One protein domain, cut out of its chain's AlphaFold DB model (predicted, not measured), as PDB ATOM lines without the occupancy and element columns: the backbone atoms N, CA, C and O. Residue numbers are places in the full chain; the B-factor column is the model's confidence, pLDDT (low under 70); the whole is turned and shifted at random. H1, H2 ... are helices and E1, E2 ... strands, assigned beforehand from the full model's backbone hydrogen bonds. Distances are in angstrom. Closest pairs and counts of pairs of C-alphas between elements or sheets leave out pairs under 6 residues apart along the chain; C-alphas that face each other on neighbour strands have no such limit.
ATOM      1  N   GLU A   9      13.537 -28.638 -12.727       89.56
ATOM      2  CA  GLU A   9      12.963 -29.802 -12.059       89.56
ATOM      3  C   GLU A   9      13.354 -31.084 -12.800       89.56
ATOM      4  O   GLU A   9      13.265 -31.164 -14.028       89.56
ATOM      5  N   ARG A  10      13.804 -32.088 -12.048       90.25
ATOM      6  CA  ARG A  10      14.302 -33.363 -12.569       90.25
ATOM      7  C   ARG A  10      13.661 -34.528 -11.815       90.25
ATOM      8  O   ARG A  10      13.230 -34.386 -10.667       90.25
ATOM      9  N   ARG A  11      13.561 -35.676 -12.485       87.38
ATOM     10  CA  ARG A  11      12.926 -36.900 -11.950       87.38
ATOM     11  C   ARG A  11      13.841 -38.120 -11.978       87.38
ATOM     12  O   ARG A  11      13.546 -39.116 -11.334       87.38
ATOM     13  N   ASP A  12      14.919 -38.034 -12.736       90.00
ATOM     14  CA  ASP A  12      15.850 -39.109 -13.046       90.00
ATOM     15  C   ASP A  12      17.198 -38.903 -12.353       90.00
ATOM     16  O   ASP A  12      17.696 -39.832 -11.715       90.00
ATOM     17  N   ALA A  13      17.759 -37.692 -12.422       92.56
ATOM     18  CA  ALA A  13      19.000 -37.352 -11.735       92.56
ATOM     19  C   ALA A  13      19.160 -35.852 -11.453       92.56
ATOM     20  O   ALA A  13      18.518 -35.008 -12.071       92.56
ATOM     21  N   VAL A  14      20.054 -35.511 -10.528       94.12
ATOM     22  CA  VAL A  14      20.519 -34.144 -10.257       94.12
ATOM     23  C   VAL A  14      22.016 -34.161  -9.968       94.12
ATOM     24  O   VAL A  14      22.535 -35.092  -9.350       94.12
ATOM     25  N   VAL A  15      22.707 -33.116 -10.413       94.25
ATOM     26  CA  VAL A  15      24.141 -32.912 -10.219       94.25
ATOM     27  C   VAL A  15      24.352 -31.717  -9.307       94.25
ATOM     28  O   VAL A  15      23.875 -30.613  -9.572       94.25
ATOM     29  N   PHE A  16      25.114 -31.951  -8.254       94.94
ATOM     30  CA  PHE A  16      25.663 -30.958  -7.356       94.94
ATOM     31  C   PHE A  16      27.135 -30.754  -7.667       94.94
ATOM     32  O   PHE A  16      27.860 -31.716  -7.906       94.94
ATOM     33  N   ILE A  17      27.590 -29.509  -7.598       94.31
ATOM     34  CA  ILE A  17      29.004 -29.174  -7.730       94.31
ATOM     35  C   ILE A  17      29.460 -28.261  -6.605       94.31
ATOM     36  O   ILE A  17      28.705 -27.404  -6.153       94.31
ATOM     37  N   GLY A  18      30.699 -28.436  -6.164       94.44
ATOM     38  CA  GLY A  18      31.401 -27.477  -5.321       94.44
ATOM     39  C   GLY A  18      32.382 -26.703  -6.182       94.44
ATOM     40  O   GLY A  18      33.268 -27.311  -6.782       94.44
ATOM     41  N   VAL A  19      32.205 -25.384  -6.255       92.81
ATOM     42  CA  VAL A  19      33.082 -24.501  -7.034       92.81
ATOM     43  C   VAL A  19      33.911 -23.603  -6.136       92.81
ATOM     44  O   VAL A  19      33.404 -23.108  -5.128       92.81
ATOM     45  N   ASP A  20      35.170 -23.381  -6.496       90.44
ATOM     46  CA  ASP A  20      36.048 -22.457  -5.780       90.44
ATOM     47  C   ASP A  20      35.766 -20.981  -6.141       90.44
ATOM     48  O   ASP A  20      34.805 -20.644  -6.840       90.44
ATOM     49  N   ARG A  21      36.614 -20.068  -5.646       85.38
ATOM     50  CA  ARG A  21      36.525 -18.626  -5.955       85.38
ATOM     51  C   ARG A  21      36.821 -18.288  -7.421       85.38
ATOM     52  O   ARG A  21      36.408 -17.224  -7.866       85.38
ATOM     53  N   GLY A  22      37.545 -19.151  -8.131       84.12
ATOM     54  CA  GLY A  22      37.851 -19.031  -9.557       84.12
ATOM     55  C   GLY A  22      36.831 -19.728 -10.459       84.12
ATOM     56  O   GLY A  22      37.081 -19.850 -11.651       84.12
ATOM     57  N   GLU A  23      35.705 -20.185  -9.900       84.12
ATOM     58  CA  GLU A  23      34.667 -20.965 -10.586       84.12
ATOM     59  C   GLU A  23      35.123 -22.344 -11.097       84.12
ATOM     60  O   GLU A  23      34.406 -22.988 -11.868       84.12
ATOM     61  N   ASN A  24      36.261 -22.847 -10.610       87.81
ATOM     62  CA  ASN A  24      36.730 -24.199 -10.898       87.81
ATOM     63  C   ASN A  24      35.882 -25.221 -10.144       87.81
ATOM     64  O   ASN A  24      35.550 -25.027  -8.972       87.81
ATOM     65  N   VAL A  25      35.533 -26.322 -10.810       89.62
ATOM     66  CA  VAL A  25      34.779 -27.424 -10.203       89.62
ATOM     67  C   VAL A  25      35.746 -28.332  -9.452       89.62
ATOM     68  O   VAL A  25      36.542 -29.032 -10.063       89.62
ATOM     69  N   GLU A  26      35.645 -28.360  -8.127       90.69
ATOM     70  CA  GLU A  26      36.516 -29.169  -7.256       90.69
ATOM     71  C   GLU A  26      35.798 -30.386  -6.669       90.69
ATOM     72  O   GLU A  26      36.408 -31.313  -6.142       90.69
ATOM     73  N   PHE A  27      34.473 -30.382  -6.745       93.44
ATOM     74  CA  PHE A  27      33.616 -31.412  -6.189       93.44
ATOM     75  C   PHE A  27      32.439 -31.641  -7.124       93.44
ATOM     76  O   PHE A  27      31.817 -30.677  -7.574       93.44
ATOM     77  N   VAL A  28      32.089 -32.902  -7.360       91.56
ATOM     78  CA  VAL A  28      30.894 -33.292  -8.108       91.56
ATOM     79  C   VAL A  28      30.164 -34.375  -7.333       91.56
ATOM     80  O   VAL A  28      30.755 -35.376  -6.943       91.56
ATOM     81  N   LYS A  29      28.861 -34.205  -7.137       94.19
ATOM     82  CA  LYS A  29      27.994 -35.236  -6.579       94.19
ATOM     83  C   LYS A  29      26.769 -35.426  -7.452       94.19
ATOM     84  O   LYS A  29      26.052 -34.472  -7.726       94.19
ATOM     85  N   VAL A  30      26.508 -36.658  -7.855       92.38
ATOM     86  CA  VAL A  30      25.336 -37.028  -8.647       92.38
ATOM     87  C   VAL A  30      24.402 -37.840  -7.773       92.38
ATOM     88  O   VAL A  30      24.837 -38.790  -7.133       92.38
ATOM     89  N   TYR A  31      23.126 -37.473  -7.774       93.06
ATOM     90  CA  TYR A  31      22.042 -38.297  -7.256       93.06
ATOM     91  C   TYR A  31      21.181 -38.764  -8.418       93.06
ATOM     92  O   TYR A  31      20.782 -37.937  -9.236       93.06
ATOM     93  N   ALA A  32      20.868 -40.054  -8.481       92.62
ATOM     94  CA  ALA A  32      20.045 -40.614  -9.544       92.62
ATOM     95  C   ALA A  32      19.180 -41.783  -9.067       92.62
ATOM     96  O   ALA A  32      19.415 -42.373  -8.014       92.62
ATOM     97  N   VAL A  33      18.181 -42.139  -9.870       92.56
ATOM     98  CA  VAL A  33      17.286 -43.274  -9.588       92.56
ATOM     99  C   VAL A  33      17.967 -44.645  -9.705       92.56
ATOM    100  O   VAL A  33      17.472 -45.609  -9.129       92.56
ATOM    101  N   SER A  34      19.097 -44.744 -10.415       87.75
ATOM    102  CA  SER A  34      19.909 -45.964 -10.520       87.75
ATOM    103  C   SER A  34      21.386 -45.648 -10.785       87.75
ATOM    104  O   SER A  34      21.733 -44.507 -11.107       87.75
ATOM    105  N   GLU A  35      22.254 -46.656 -10.666       84.00
ATOM    106  CA  GLU A  35      23.690 -46.542 -10.966       84.00
ATOM    107  C   GLU A  35      23.938 -46.177 -12.435       84.00
ATOM    108  O   GLU A  35      24.733 -45.284 -12.728       84.00
ATOM    109  N   GLU A  36      23.199 -46.789 -13.362       82.31
ATOM    110  CA  GLU A  36      23.325 -46.533 -14.800       82.31
ATOM    111  C   GLU A  36      22.937 -45.092 -15.146       82.31
ATOM    112  O   GLU A  36      23.600 -44.431 -15.949       82.31
ATOM    113  N   VAL A  37      21.874 -44.578 -14.514       89.88
ATOM    114  CA  VAL A  37      21.457 -43.183 -14.692       89.88
ATOM    115  C   VAL A  37      22.490 -42.236 -14.082       89.88
ATOM    116  O   VAL A  37      22.792 -41.214 -14.695       89.88
ATOM    117  N   ALA A  38      23.073 -42.570 -12.926       83.56
ATOM    118  CA  ALA A  38      24.120 -41.760 -12.303       83.56
ATOM    119  C   ALA A  38      25.366 -41.656 -13.196       83.56
ATOM    120  O   ALA A  38      25.860 -40.551 -13.418       83.56
ATOM    121  N   ALA A  39      25.835 -42.783 -13.741       75.19
ATOM    122  CA  ALA A  39      27.007 -42.836 -14.613       75.19
ATOM    123  C   ALA A  39      26.795 -42.029 -15.902       75.19
ATOM    124  O   ALA A  39      27.614 -41.172 -16.231       75.19
ATOM    125  N   ARG A  40      25.651 -42.225 -16.577       83.94
ATOM    126  CA  ARG A  40      25.300 -41.460 -17.783       83.94
ATOM    127  C   ARG A  40      25.202 -39.958 -17.499       83.94
ATOM    128  O   ARG A  40      25.740 -39.152 -18.246       83.94
ATOM    129  N   THR A  41      24.553 -39.582 -16.396       87.81
ATOM    130  CA  THR A  41      24.415 -38.174 -15.982       87.81
ATOM    131  C   THR A  41      25.780 -37.540 -15.709       87.81
ATOM    132  O   THR A  41      26.016 -36.391 -16.075       87.81
ATOM    133  N   LEU A  42      26.689 -38.278 -15.070       85.25
ATOM    134  CA  LEU A  42      28.043 -37.808 -14.797       85.25
ATOM    135  C   LEU A  42      28.822 -37.562 -16.095       85.25
ATOM    136  O   LEU A  42      29.414 -36.498 -16.254       85.25
ATOM    137  N   GLU A  43      28.782 -38.510 -17.029       76.69
ATOM    138  CA  GLU A  43      29.450 -38.402 -18.329       76.69
ATOM    139  C   GLU A  43      28.914 -37.217 -19.149       76.69
ATOM    140  O   GLU A  43      29.686 -36.386 -19.632       76.69
ATOM    141  N   GLU A  44      27.589 -37.078 -19.240       84.31
ATOM    142  CA  GLU A  44      26.940 -35.938 -19.896       84.31
ATOM    143  C   GLU A  44      27.359 -34.603 -19.261       84.31
ATOM    144  O   GLU A  44      27.611 -33.628 -19.973       84.31
ATOM    145  N   PHE A  45      27.468 -34.549 -17.929       87.56
ATOM    146  CA  PHE A  45      27.876 -33.343 -17.210       87.56
ATOM    147  C   PHE A  45      29.338 -32.969 -17.487       87.56
ATOM    148  O   PHE A  45      29.625 -31.798 -17.748       87.56
ATOM    149  N   PHE A  46      30.248 -33.945 -17.455       78.69
ATOM    150  CA  PHE A  46      31.676 -33.730 -17.710       78.69
ATOM    151  C   PHE A  46      31.899 -33.224 -19.134       78.69
ATOM    152  O   PHE A  46      32.546 -32.192 -19.324       78.69
ATOM    153  N   ASN A  47      31.256 -33.867 -20.111       74.56
ATOM    154  CA  ASN A  47      31.299 -33.447 -21.509       74.56
ATOM    155  C   ASN A  47      30.749 -32.023 -21.694       74.56
ATOM    156  O   ASN A  47      31.370 -31.206 -22.370       74.56
ATOM    157  N   ALA A  48      29.619 -31.691 -21.059       82.06
ATOM    158  CA  ALA A  48      29.011 -30.366 -21.176       82.06
ATOM    159  C   ALA A  48      29.834 -29.247 -20.508       82.06
ATOM    160  O   ALA A  48      29.800 -28.108 -20.970       82.06
ATOM    161  N   ARG A  49      30.563 -29.543 -19.421       77.69
ATOM    162  CA  ARG A  49      31.447 -28.581 -18.735       77.69
ATOM    163  C   ARG A  49      32.874 -28.539 -19.277       77.69
ATOM    164  O   ARG A  49      33.627 -27.671 -18.846       77.69
ATOM    165  N   GLY A  50      33.246 -29.445 -20.183       77.31
ATOM    166  CA  GLY A  50      34.631 -29.586 -20.636       77.31
ATOM    167  C   GLY A  50      35.577 -30.049 -19.523       77.31
ATOM    168  O   GLY A  50      36.727 -29.625 -19.490       77.31
ATOM    169  N   LEU A  51      35.084 -30.870 -18.591       75.69
ATOM    170  CA  LEU A  51      35.884 -31.461 -17.515       75.69
ATOM    171  C   LEU A  51      36.424 -32.820 -17.961       75.69
ATOM    172  O   LEU A  51      35.686 -33.621 -18.538       75.69
ATOM    173  N   PHE A  52      37.683 -33.111 -17.640       71.38
ATOM    174  CA  PHE A  52      38.280 -34.412 -17.924       71.38
ATOM    175  C   PHE A  52      38.046 -35.375 -16.752       71.38
ATOM    176  O   PHE A  52      38.419 -35.058 -15.623       71.38
ATOM    177  N   PRO A  53      37.465 -36.570 -16.980       67.69
ATOM    178  CA  PRO A  53      37.248 -37.560 -15.921       67.69
ATOM    179  C   PRO A  53      38.513 -37.970 -15.157       67.69
ATOM    180  O   PRO A  53      38.418 -38.317 -13.985       67.69
ATOM    181  N   SER A  54      39.684 -37.915 -15.801       67.62
ATOM    182  CA  SER A  54      40.988 -38.233 -15.200       67.62
ATOM    183  C   SER A  54      41.378 -37.322 -14.040       67.62
ATOM    184  O   SER A  54      42.137 -37.750 -13.177       67.62
ATOM    185  N   ASP A  55      40.852 -36.099 -14.008       69.69
ATOM    186  CA  ASP A  55      41.246 -35.072 -13.036       69.69
ATOM    187  C   ASP A  55      40.442 -35.193 -11.730       69.69
ATOM    188  O   ASP A  55      40.603 -34.397 -10.800       69.69
ATOM    189  N   PHE A  56      39.555 -36.192 -11.663       75.50
ATOM    190  CA  PHE A  56      38.624 -36.417 -10.571       75.50
ATOM    191  C   PHE A  56      38.722 -37.845 -10.031       75.50
ATOM    192  O   PHE A  56      38.743 -38.833 -10.762       75.50
ATOM    193  N   PHE A  57      38.690 -37.956  -8.709       74.12
ATOM    194  CA  PHE A  57      38.721 -39.212  -7.977       74.12
ATOM    195  C   PHE A  57      37.347 -39.526  -7.411       74.12
ATOM    196  O   PHE A  57      36.751 -38.708  -6.709       74.12
ATOM    197  N   LEU A  58      36.861 -40.740  -7.665       72.25
ATOM    198  CA  LEU A  58      35.664 -41.264  -7.018       72.25
ATOM    199  C   LEU A  58      35.967 -41.558  -5.542       72.25
ATOM    200  O   LEU A  58      36.769 -42.437  -5.235       72.25
ATOM    201  N   VAL A  59      35.307 -40.838  -4.636       76.38
ATOM    202  CA  VAL A  59      35.522 -40.956  -3.181       76.38
ATOM    203  C   VAL A  59      34.364 -41.612  -2.448       76.38
ATOM    204  O   VAL A  59      34.551 -42.120  -1.348       76.38
ATOM    205  N   ASP A  60      33.174 -41.617  -3.046       73.94
ATOM    206  CA  ASP A  60      32.007 -42.277  -2.475       73.94
ATOM    207  C   ASP A  60      31.048 -42.727  -3.583       73.94
ATOM    208  O   ASP A  60      30.850 -42.021  -4.577       73.94
ATOM    209  N   LYS A  61      30.451 -43.906  -3.405       84.06
ATOM    210  CA  LYS A  61      29.392 -44.436  -4.266       84.06
ATOM    211  C   LYS A  61      28.473 -45.365  -3.488       84.06
ATOM    212  O   LYS A  61      28.916 -46.077  -2.590       84.06
ATOM    213  N   GLY A  62      27.207 -45.419  -3.884       82.69
ATOM    214  CA  GLY A  62      26.260 -46.393  -3.349       82.69
ATOM    215  C   GLY A  62      24.857 -45.836  -3.184       82.69
ATOM    216  O   GLY A  62      24.499 -44.820  -3.769       82.69
ATOM    217  N   VAL A  63      24.052 -46.525  -2.380       83.94
ATOM    218  CA  VAL A  63      22.634 -46.211  -2.191       83.94
ATOM    219  C   VAL A  63      22.447 -45.336  -0.950       83.94
ATOM    220  O   VAL A  63      22.843 -45.716   0.149       83.94
ATOM    221  N   GLU A  64      21.812 -44.176  -1.111       84.38
ATOM    222  CA  GLU A  64      21.450 -43.260  -0.027       84.38
ATOM    223  C   GLU A  64      19.940 -43.340   0.252       84.38
ATOM    224  O   GLU A  64      19.115 -43.323  -0.665       84.38
ATOM    225  N   SER A  65      19.555 -43.431   1.529       82.81
ATOM    226  CA  SER A  65      18.143 -43.472   1.926       82.81
ATOM    227  C   SER A  65      17.488 -42.094   1.828       82.81
ATOM    228  O   SER A  65      18.041 -41.091   2.276       82.81
ATOM    229  N   LEU A  66      16.253 -42.063   1.324       80.06
ATOM    230  CA  LEU A  66      15.439 -40.852   1.202       80.06
ATOM    231  C   LEU A  66      14.542 -40.585   2.419       80.06
ATOM    232  O   LEU A  66      13.657 -39.729   2.357       80.06
ATOM    233  N   LYS A  67      14.732 -41.298   3.539       73.31
ATOM    234  CA  LYS A  67      13.904 -41.125   4.744       73.31
ATOM    235  C   LYS A  67      13.878 -39.656   5.189       73.31
ATOM    236  O   LYS A  67      14.895 -39.094   5.582       73.31
ATOM    237  N   GLY A  68      12.693 -39.045   5.126       67.75
ATOM    238  CA  GLY A  68      12.468 -37.643   5.492       67.75
ATOM    239  C   GLY A  68      12.784 -36.609   4.399       67.75
ATOM    240  O   GLY A  68      12.635 -35.417   4.659       67.75
ATOM    241  N   LYS A  69      13.177 -37.022   3.183       72.81
ATOM    242  CA  LYS A  69      13.486 -36.129   2.050       72.81
ATOM    243  C   LYS A  69      12.420 -36.248   0.948       72.81
ATOM    244  O   LYS A  69      12.391 -37.219   0.199       72.81
ATOM    245  N   GLY A  70      11.559 -35.233   0.820       77.31
ATOM    246  CA  GLY A  70      10.560 -35.149  -0.266       77.31
ATOM    247  C   GLY A  70      11.125 -34.685  -1.619       77.31
ATOM    248  O   GLY A  70      10.487 -34.868  -2.656       77.31
ATOM    249  N   ALA A  71      12.310 -34.075  -1.600       86.25
ATOM    250  CA  ALA A  71      13.102 -33.722  -2.771       86.25
ATOM    251  C   ALA A  71      14.572 -33.552  -2.358       86.25
ATOM    252  O   ALA A  71      14.854 -33.179  -1.214       86.25
ATOM    253  N   ILE A  72      15.492 -33.776  -3.294       86.31
ATOM    254  CA  ILE A  72      16.916 -33.480  -3.125       86.31
ATOM    255  C   ILE A  72      17.216 -32.131  -3.786       86.31
ATOM    256  O   ILE A  72      17.009 -31.931  -4.984       86.31
ATOM    257  N   THR A  73      17.693 -31.190  -2.975       86.81
ATOM    258  CA  THR A  73      18.006 -29.802  -3.334       86.81
ATOM    259  C   THR A  73      19.228 -29.320  -2.557       86.81
ATOM    260  O   THR A  73      19.599 -29.900  -1.540       86.81
ATOM    261  N   THR A  74      19.806 -28.183  -2.946       82.94
ATOM    262  CA  THR A  74      20.868 -27.540  -2.145       82.94
ATOM    263  C   THR A  74      20.398 -27.183  -0.732       82.94
ATOM    264  O   THR A  74      21.207 -27.143   0.190       82.94
ATOM    265  N   ARG A  75      19.086 -26.966  -0.540       81.19
ATOM    266  CA  ARG A  75      18.471 -26.694   0.767       81.19
ATOM    267  C   ARG A  75      18.277 -27.947   1.615       81.19
ATOM    268  O   ARG A  75      18.321 -27.830   2.831       81.19
ATOM    269  N   SER A  76      18.038 -29.115   1.017       82.81
ATOM    270  CA  SER A  76      17.976 -30.381   1.768       82.81
ATOM    271  C   SER A  76      19.377 -30.892   2.107       82.81
ATOM    272  O   SER A  76      19.564 -31.551   3.123       82.81
ATOM    273  N   GLU A  77      20.368 -30.539   1.290       84.88
ATOM    274  CA  GLU A  77      21.779 -30.892   1.455       84.88
ATOM    275  C   GLU A  77      22.551 -29.859   2.297       84.88
ATOM    276  O   GLU A  77      23.672 -29.456   1.972       84.88
ATOM    277  N   THR A  78      21.970 -29.427   3.424       79.88
ATOM    278  CA  THR A  78      22.598 -28.450   4.336       79.88
ATOM    279  C   THR A  78      23.939 -28.939   4.879       79.88
ATOM    280  O   THR A  78      24.892 -28.166   4.958       79.88
ATOM    281  N   GLY A  79      24.041 -30.232   5.205       79.38
ATOM    282  CA  GLY A  79      25.276 -30.848   5.684       79.38
ATOM    283  C   GLY A  79      26.387 -30.833   4.633       79.38
ATOM    284  O   GLY A  79      27.528 -30.510   4.955       79.38
ATOM    285  N   LEU A  80      26.056 -31.127   3.373       82.56
ATOM    286  CA  LEU A  80      27.007 -31.068   2.263       82.56
ATOM    287  C   LEU A  80      27.442 -29.626   1.985       82.56
ATOM    288  O   LEU A  80      28.636 -29.355   1.882       82.56
ATOM    289  N   SER A  81      26.486 -28.696   1.944       80.94
ATOM    290  CA  SER A  81      26.753 -27.267   1.760       80.94
ATOM    291  C   SER A  81      27.698 -26.725   2.836       80.94
ATOM    292  O   SER A  81      28.682 -26.054   2.527       80.94
ATOM    293  N   ALA A  82      27.460 -27.084   4.103       77.94
ATOM    294  CA  ALA A  82      28.317 -26.694   5.217       77.94
ATOM    295  C   ALA A  82      29.726 -27.293   5.110       77.94
ATOM    296  O   ALA A  82      30.699 -26.586   5.364       77.94
ATOM    297  N   LYS A  83      29.853 -28.571   4.722       80.44
ATOM    298  CA  LYS A  83      31.156 -29.228   4.518       80.44
ATOM    299  C   LYS A  83      31.959 -28.554   3.406       80.44
ATOM    300  O   LYS A  83      33.106 -28.198   3.635       80.44
ATOM    301  N   LEU A  84      31.349 -28.320   2.247       85.50
ATOM    302  CA  LEU A  84      32.012 -27.676   1.110       85.50
ATOM    303  C   LEU A  84      32.381 -26.221   1.410       85.50
ATOM    304  O   LEU A  84      33.489 -25.794   1.104       85.50
ATOM    305  N   SER A  85      31.521 -25.492   2.124       83.56
ATOM    306  CA  SER A  85      31.813 -24.114   2.538       83.56
ATOM    307  C   SER A  85      33.037 -24.012   3.458       83.56
ATOM    308  O   SER A  85      33.720 -22.990   3.447       83.56
ATOM    309  N   ARG A  86      33.335 -25.051   4.260       81.56
ATOM    310  CA  ARG A  86      34.569 -25.109   5.073       81.56
ATOM    311  C   ARG A  86      35.825 -25.230   4.215       81.56
ATOM    312  O   ARG A  86      36.863 -24.736   4.622       81.56
ATOM    313  N   LEU A  87      35.699 -25.820   3.032       80.12
ATOM    314  CA  LEU A  87      36.768 -25.964   2.040       80.12
ATOM    315  C   LEU A  87      36.839 -24.752   1.096       80.12
ATOM    316  O   LEU A  87      37.483 -24.800   0.060       80.12
ATOM    317  N   GLY A  88      36.112 -23.670   1.402       85.69
ATOM    318  CA  GLY A  88      36.033 -22.499   0.526       85.69
ATOM    319  C   GLY A  88      35.234 -22.729  -0.760       85.69
ATOM    320  O   GLY A  88      35.264 -21.874  -1.643       85.69
ATOM    321  N   LEU A  89      34.499 -23.842  -0.858       91.38
ATOM    322  CA  LEU A  89      33.711 -24.203  -2.029       91.38
ATOM    323  C   LEU A  89      32.247 -23.789  -1.868       91.38
ATOM    324  O   LEU A  89      31.613 -24.005  -0.833       91.38
ATOM    325  N   ARG A  90      31.672 -23.245  -2.937       93.38
ATOM    326  CA  ARG A  90      30.247 -22.927  -3.038       93.38
ATOM    327  C   ARG A  90      29.503 -24.096  -3.673       93.38
ATOM    328  O   ARG A  90      29.796 -24.473  -4.804       93.38
ATOM    329  N   LEU A  91      28.504 -24.626  -2.967       94.00
ATOM    330  CA  LEU A  91      27.622 -25.663  -3.501       94.00
ATOM    331  C   LEU A  91      26.622 -25.068  -4.503       94.00
ATOM    332  O   LEU A  91      25.841 -24.179  -4.161       94.00
ATOM    333  N   LEU A  92      26.608 -25.605  -5.717       92.81
ATOM    334  CA  LEU A  92      25.639 -25.322  -6.773       92.81
ATOM    335  C   LEU A  92      24.952 -26.623  -7.204       92.81
ATOM    336  O   LEU A  92      25.451 -27.713  -6.942       92.81
ATOM    337  N   SER A  93      23.798 -26.509  -7.858       93.00
ATOM    338  CA  SER A  93      23.051 -27.649  -8.399       93.00
ATOM    339  C   SER A  93      22.491 -27.315  -9.775       93.00
ATOM    340  O   SER A  93      22.094 -26.174 -10.017       93.00
ATOM    341  N   ASN A  94      22.393 -28.317 -10.646       90.94
ATOM    342  CA  ASN A  94      21.688 -28.216 -11.923       90.94
ATOM    343  C   ASN A  94      20.168 -28.449 -11.804       90.94
ATOM    344  O   ASN A  94      19.486 -28.640 -12.817       90.94
ATOM    345  N   GLY A  95      19.614 -28.478 -10.590       91.38
ATOM    346  CA  GLY A  95      18.178 -28.620 -10.411       91.38
ATOM    347  C   GLY A  95      17.701 -29.097  -9.048       91.38
ATOM    348  O   GLY A  95      18.404 -29.045  -8.034       91.38
ATOM    349  N   VAL A  96      16.456 -29.562  -9.063       90.06
ATOM    350  CA  VAL A  96      15.755 -30.195  -7.944       90.06
ATOM    351  C   VAL A  96      15.358 -31.596  -8.381       90.06
ATOM    352  O   VAL A  96      14.647 -31.735  -9.374       90.06
ATOM    353  N   LEU A  97      15.788 -32.622  -7.644       90.81
ATOM    354  CA  LEU A  97      15.343 -33.994  -7.885       90.81
ATOM    355  C   LEU A  97      14.137 -34.301  -7.003       90.81
ATOM    356  O   LEU A  97      14.255 -34.367  -5.778       90.81
ATOM    357  N   TYR A  98      12.980 -34.502  -7.624       87.31
ATOM    358  CA  TYR A  98      11.788 -34.954  -6.916       87.31
ATOM    359  C   TYR A  98      11.847 -36.458  -6.668       87.31
ATOM    360  O   TYR A  98      12.004 -37.244  -7.597       87.31
ATOM    361  N   THR A  99      11.664 -36.857  -5.414       80.69
ATOM    362  CA  THR A  99      11.880 -38.238  -4.954       80.69
ATOM    363  C   THR A  99      10.578 -38.989  -4.668       80.69
ATOM    364  O   THR A  99      10.565 -40.009  -3.982       80.69
ATOM    365  N   LYS A 100       9.443 -38.484  -5.171       74.12
ATOM    366  CA  LYS A 100       8.111 -39.004  -4.841       74.12
ATOM    367  C   LYS A 100       7.967 -40.468  -5.286       74.12
ATOM    368  O   LYS A 100       7.908 -40.743  -6.478       74.12
ATOM    369  N   GLY A 101       7.859 -41.374  -4.313       73.94
ATOM    370  CA  GLY A 101       7.706 -42.819  -4.533       73.94
ATOM    371  C   GLY A 101       9.011 -43.622  -4.497       73.94
ATOM    372  O   GLY A 101       8.962 -44.830  -4.689       73.94
ATOM    373  N   LEU A 102      10.153 -42.979  -4.236       81.56
ATOM    374  CA  LEU A 102      11.450 -43.641  -4.095       81.56
ATOM    375  C   LEU A 102      11.834 -43.753  -2.615       81.56
ATOM    376  O   LEU A 102      11.723 -42.788  -1.860       81.56
ATOM    377  N   GLU A 103      12.313 -44.925  -2.197       83.69
ATOM    378  CA  GLU A 103      12.826 -45.147  -0.832       83.69
ATOM    379  C   GLU A 103      14.314 -44.790  -0.701       83.69
ATOM    380  O   GLU A 103      14.808 -44.453   0.384       83.69
ATOM    381  N   SER A 104      15.031 -44.844  -1.822       88.12
ATOM    382  CA  SER A 104      16.457 -44.582  -1.924       88.12
ATOM    383  C   SER A 104      16.832 -44.042  -3.306       88.12
ATOM    384  O   SER A 104      16.054 -44.113  -4.256       88.12
ATOM    385  N   VAL A 105      18.033 -43.476  -3.397       91.31
ATOM    386  CA  VAL A 105      18.676 -43.038  -4.644       91.31
ATOM    387  C   VAL A 105      20.095 -43.575  -4.694       91.31
ATOM    388  O   VAL A 105      20.708 -43.821  -3.656       91.31
ATOM    389  N   TYR A 106      20.637 -43.727  -5.892       85.69
ATOM    390  CA  TYR A 106      22.057 -43.968  -6.077       85.69
ATOM    391  C   TYR A 106      22.819 -42.643  -6.040       85.69
ATOM    392  O   TYR A 106      22.342 -41.630  -6.559       85.69
ATOM    393  N   GLN A 107      24.006 -42.653  -5.443       89.31
ATOM    394  CA  GLN A 107      24.910 -41.515  -5.418       89.31
ATOM    395  C   GLN A 107      26.296 -41.857  -5.963       89.31
ATOM    396  O   GLN A 107      26.817 -42.952  -5.750       89.31
ATOM    397  N   LEU A 108      26.907 -40.869  -6.613       76.62
ATOM    398  CA  LEU A 108      28.324 -40.835  -6.964       76.62
ATOM    399  C   LEU A 108      28.910 -39.528  -6.446       76.62
ATOM    400  O   LEU A 108      28.325 -38.474  -6.683       76.62
ATOM    401  N   THR A 109      30.057 -39.583  -5.775       85.75
ATOM    402  CA  THR A 109      30.781 -38.394  -5.317       85.75
ATOM    403  C   THR A 109      32.218 -38.433  -5.804       85.75
ATOM    404  O   THR A 109      32.948 -39.392  -5.548       85.75
ATOM    405  N   LEU A 110      32.624 -37.364  -6.477       84.19
ATOM    406  CA  LEU A 110      33.948 -37.165  -7.028       84.19
ATOM    407  C   LEU A 110      34.559 -35.872  -6.489       84.19
ATOM    408  O   LEU A 110      33.857 -34.883  -6.268       84.19
ATOM    409  N   VAL A 111      35.874 -35.880  -6.313       85.75
ATOM    410  CA  VAL A 111      36.675 -34.710  -5.929       85.75
ATOM    411  C   VAL A 111      37.820 -34.536  -6.910       85.75
ATOM    412  O   VAL A 111      38.340 -35.529  -7.411       85.75
ATOM    413  N   SER A 112      38.212 -33.299  -7.188       81.00
ATOM    414  CA  SER A 112      39.389 -33.022  -8.013       81.00
ATOM    415  C   SER A 112      40.669 -33.536  -7.340       81.00
ATOM    416  O   SER A 112      40.739 -33.668  -6.112       81.00
ATOM    417  N   GLU A 113      41.713 -33.777  -8.132       70.62
ATOM    418  CA  GLU A 113      43.058 -34.073  -7.621       70.62
ATOM    419  C   GLU A 113      43.543 -33.016  -6.619       70.62
ATOM    420  O   GLU A 113      44.076 -33.342  -5.556       70.62
ATOM    421  N   ARG A 114      43.297 -31.741  -6.931       75.62
ATOM    422  CA  ARG A 114      43.685 -30.609  -6.088       75.62
ATOM    423  C   ARG A 114      43.004 -30.653  -4.723       75.62
ATOM    424  O   ARG A 114      43.688 -30.578  -3.703       75.62
ATOM    425  N   LEU A 115      41.681 -30.831  -4.693       77.06
ATOM    426  CA  LEU A 115      40.923 -30.913  -3.447       77.06
ATOM    427  C   LEU A 115      41.323 -32.153  -2.636       77.06
ATOM    428  O   LEU A 115      41.421 -32.097  -1.410       77.06
ATOM    429  N   LEU A 116      41.607 -33.272  -3.310       66.94
ATOM    430  CA  LEU A 116      42.121 -34.477  -2.661       66.94
ATOM    431  C   LEU A 116      43.488 -34.232  -1.999       66.94
ATOM    432  O   LEU A 116      43.723 -34.738  -0.901       66.94
ATOM    433  N   GLY A 117      44.364 -33.439  -2.622       59.81
ATOM    434  CA  GLY A 117      45.647 -33.020  -2.051       59.81
ATOM    435  C   GLY A 117      45.495 -32.293  -0.709       59.81
ATOM    436  O   GLY A 117      46.163 -32.651   0.262       59.81
TER     437      GLY A 117
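This is residues 9 to 117 of the 273 residues of an uncharacterized protein of Thermococcus piezophilus (UniProt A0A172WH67). A twisted five-stranded sheet makes the middle layer, with the long helix H1 packed slantwise over one face and the shorter H2 over the E1 and E4 side of the other face. E4 runs on into E5 across a break of one residue, at 58 degrees, with E5 near the first residues of E1, where the C-alphas of Val 14 and Leu 97 are 5.7 A apart, and the five-residue H3 ends the printed part just after E6. The printed part has 109 residues with three named helices and six named strands, in the order E1 E2 H1 E3 H2 E4 E5 E6 H3; the sheet order is E3 E6 E2 E1 E4, all antiparallel. The class is mixed, helices and strands, and the whole is compact, with a radius of gyration of the C-alphas of 13.2 A and spans of 38 by 27 by 22 A.

E1, residues 13 to 19, and E2, residues 25 to 32, form a hairpin; N 16 and O 29 are 2.7 A apart, within hydrogen-bond range. H1, residues 35 to 49, is on the sheet at a height of 8.3 A, over E2, its line at 34 degrees to that strand on the local plane; its closest C-alphas to E2 are Ala 38 and Ala 32, 5.1 A apart. E3, residues 56 to 65, is an edge strand and bends by 52 degrees at residue 62. E2, H1 and E3 make a split strand-helix-strand unit, two strands running the same way with another between them, and its crossover is right-handed. H2, residues 78 to 86, is on the opposite face from H1, over E1 and E4, residues 90 to 93, at a height of 9.2 A. E4 is the other edge strand; N 92 and O 17 of E1 are 2.8 A apart. E5, residues 95 to 98, pairs with no named strand, but residues 9 to 10 and 71 to 72 pair with it. E6, residues 104 to 112, is the strand between E2 and E3; N 30 and O 108 are 2.8 A apart, N 107 and O 62 also 2.8 A. H3, residues 113 to 117, is on the same face as H2. In H1, H2 and H3 every O i to N i+4 pair is within hydrogen-bond range.

E1 begins at C-alpha 13, (19.000, -37.352, -11.735), and measures 19.6 A; E2 measures 19.8 A, H1 21.1 A, E3 25.0 A and E6 26.4 A. H1 begins at C-alpha 35, (23.690, -46.542, -10.966). H3 ends at C-alpha 117, (45.647, -33.020, -2.051).

The C-alphas of Gly 101 and Gly 117, the two farthest apart, are 39.3 A apart. The printed part has no cut. The link from E3 to H2, residues 66 to 77, is long. The mean pLDDT of the printed part is 83.5; residues 53 to 55, 68 and 116 to 117 are under 70.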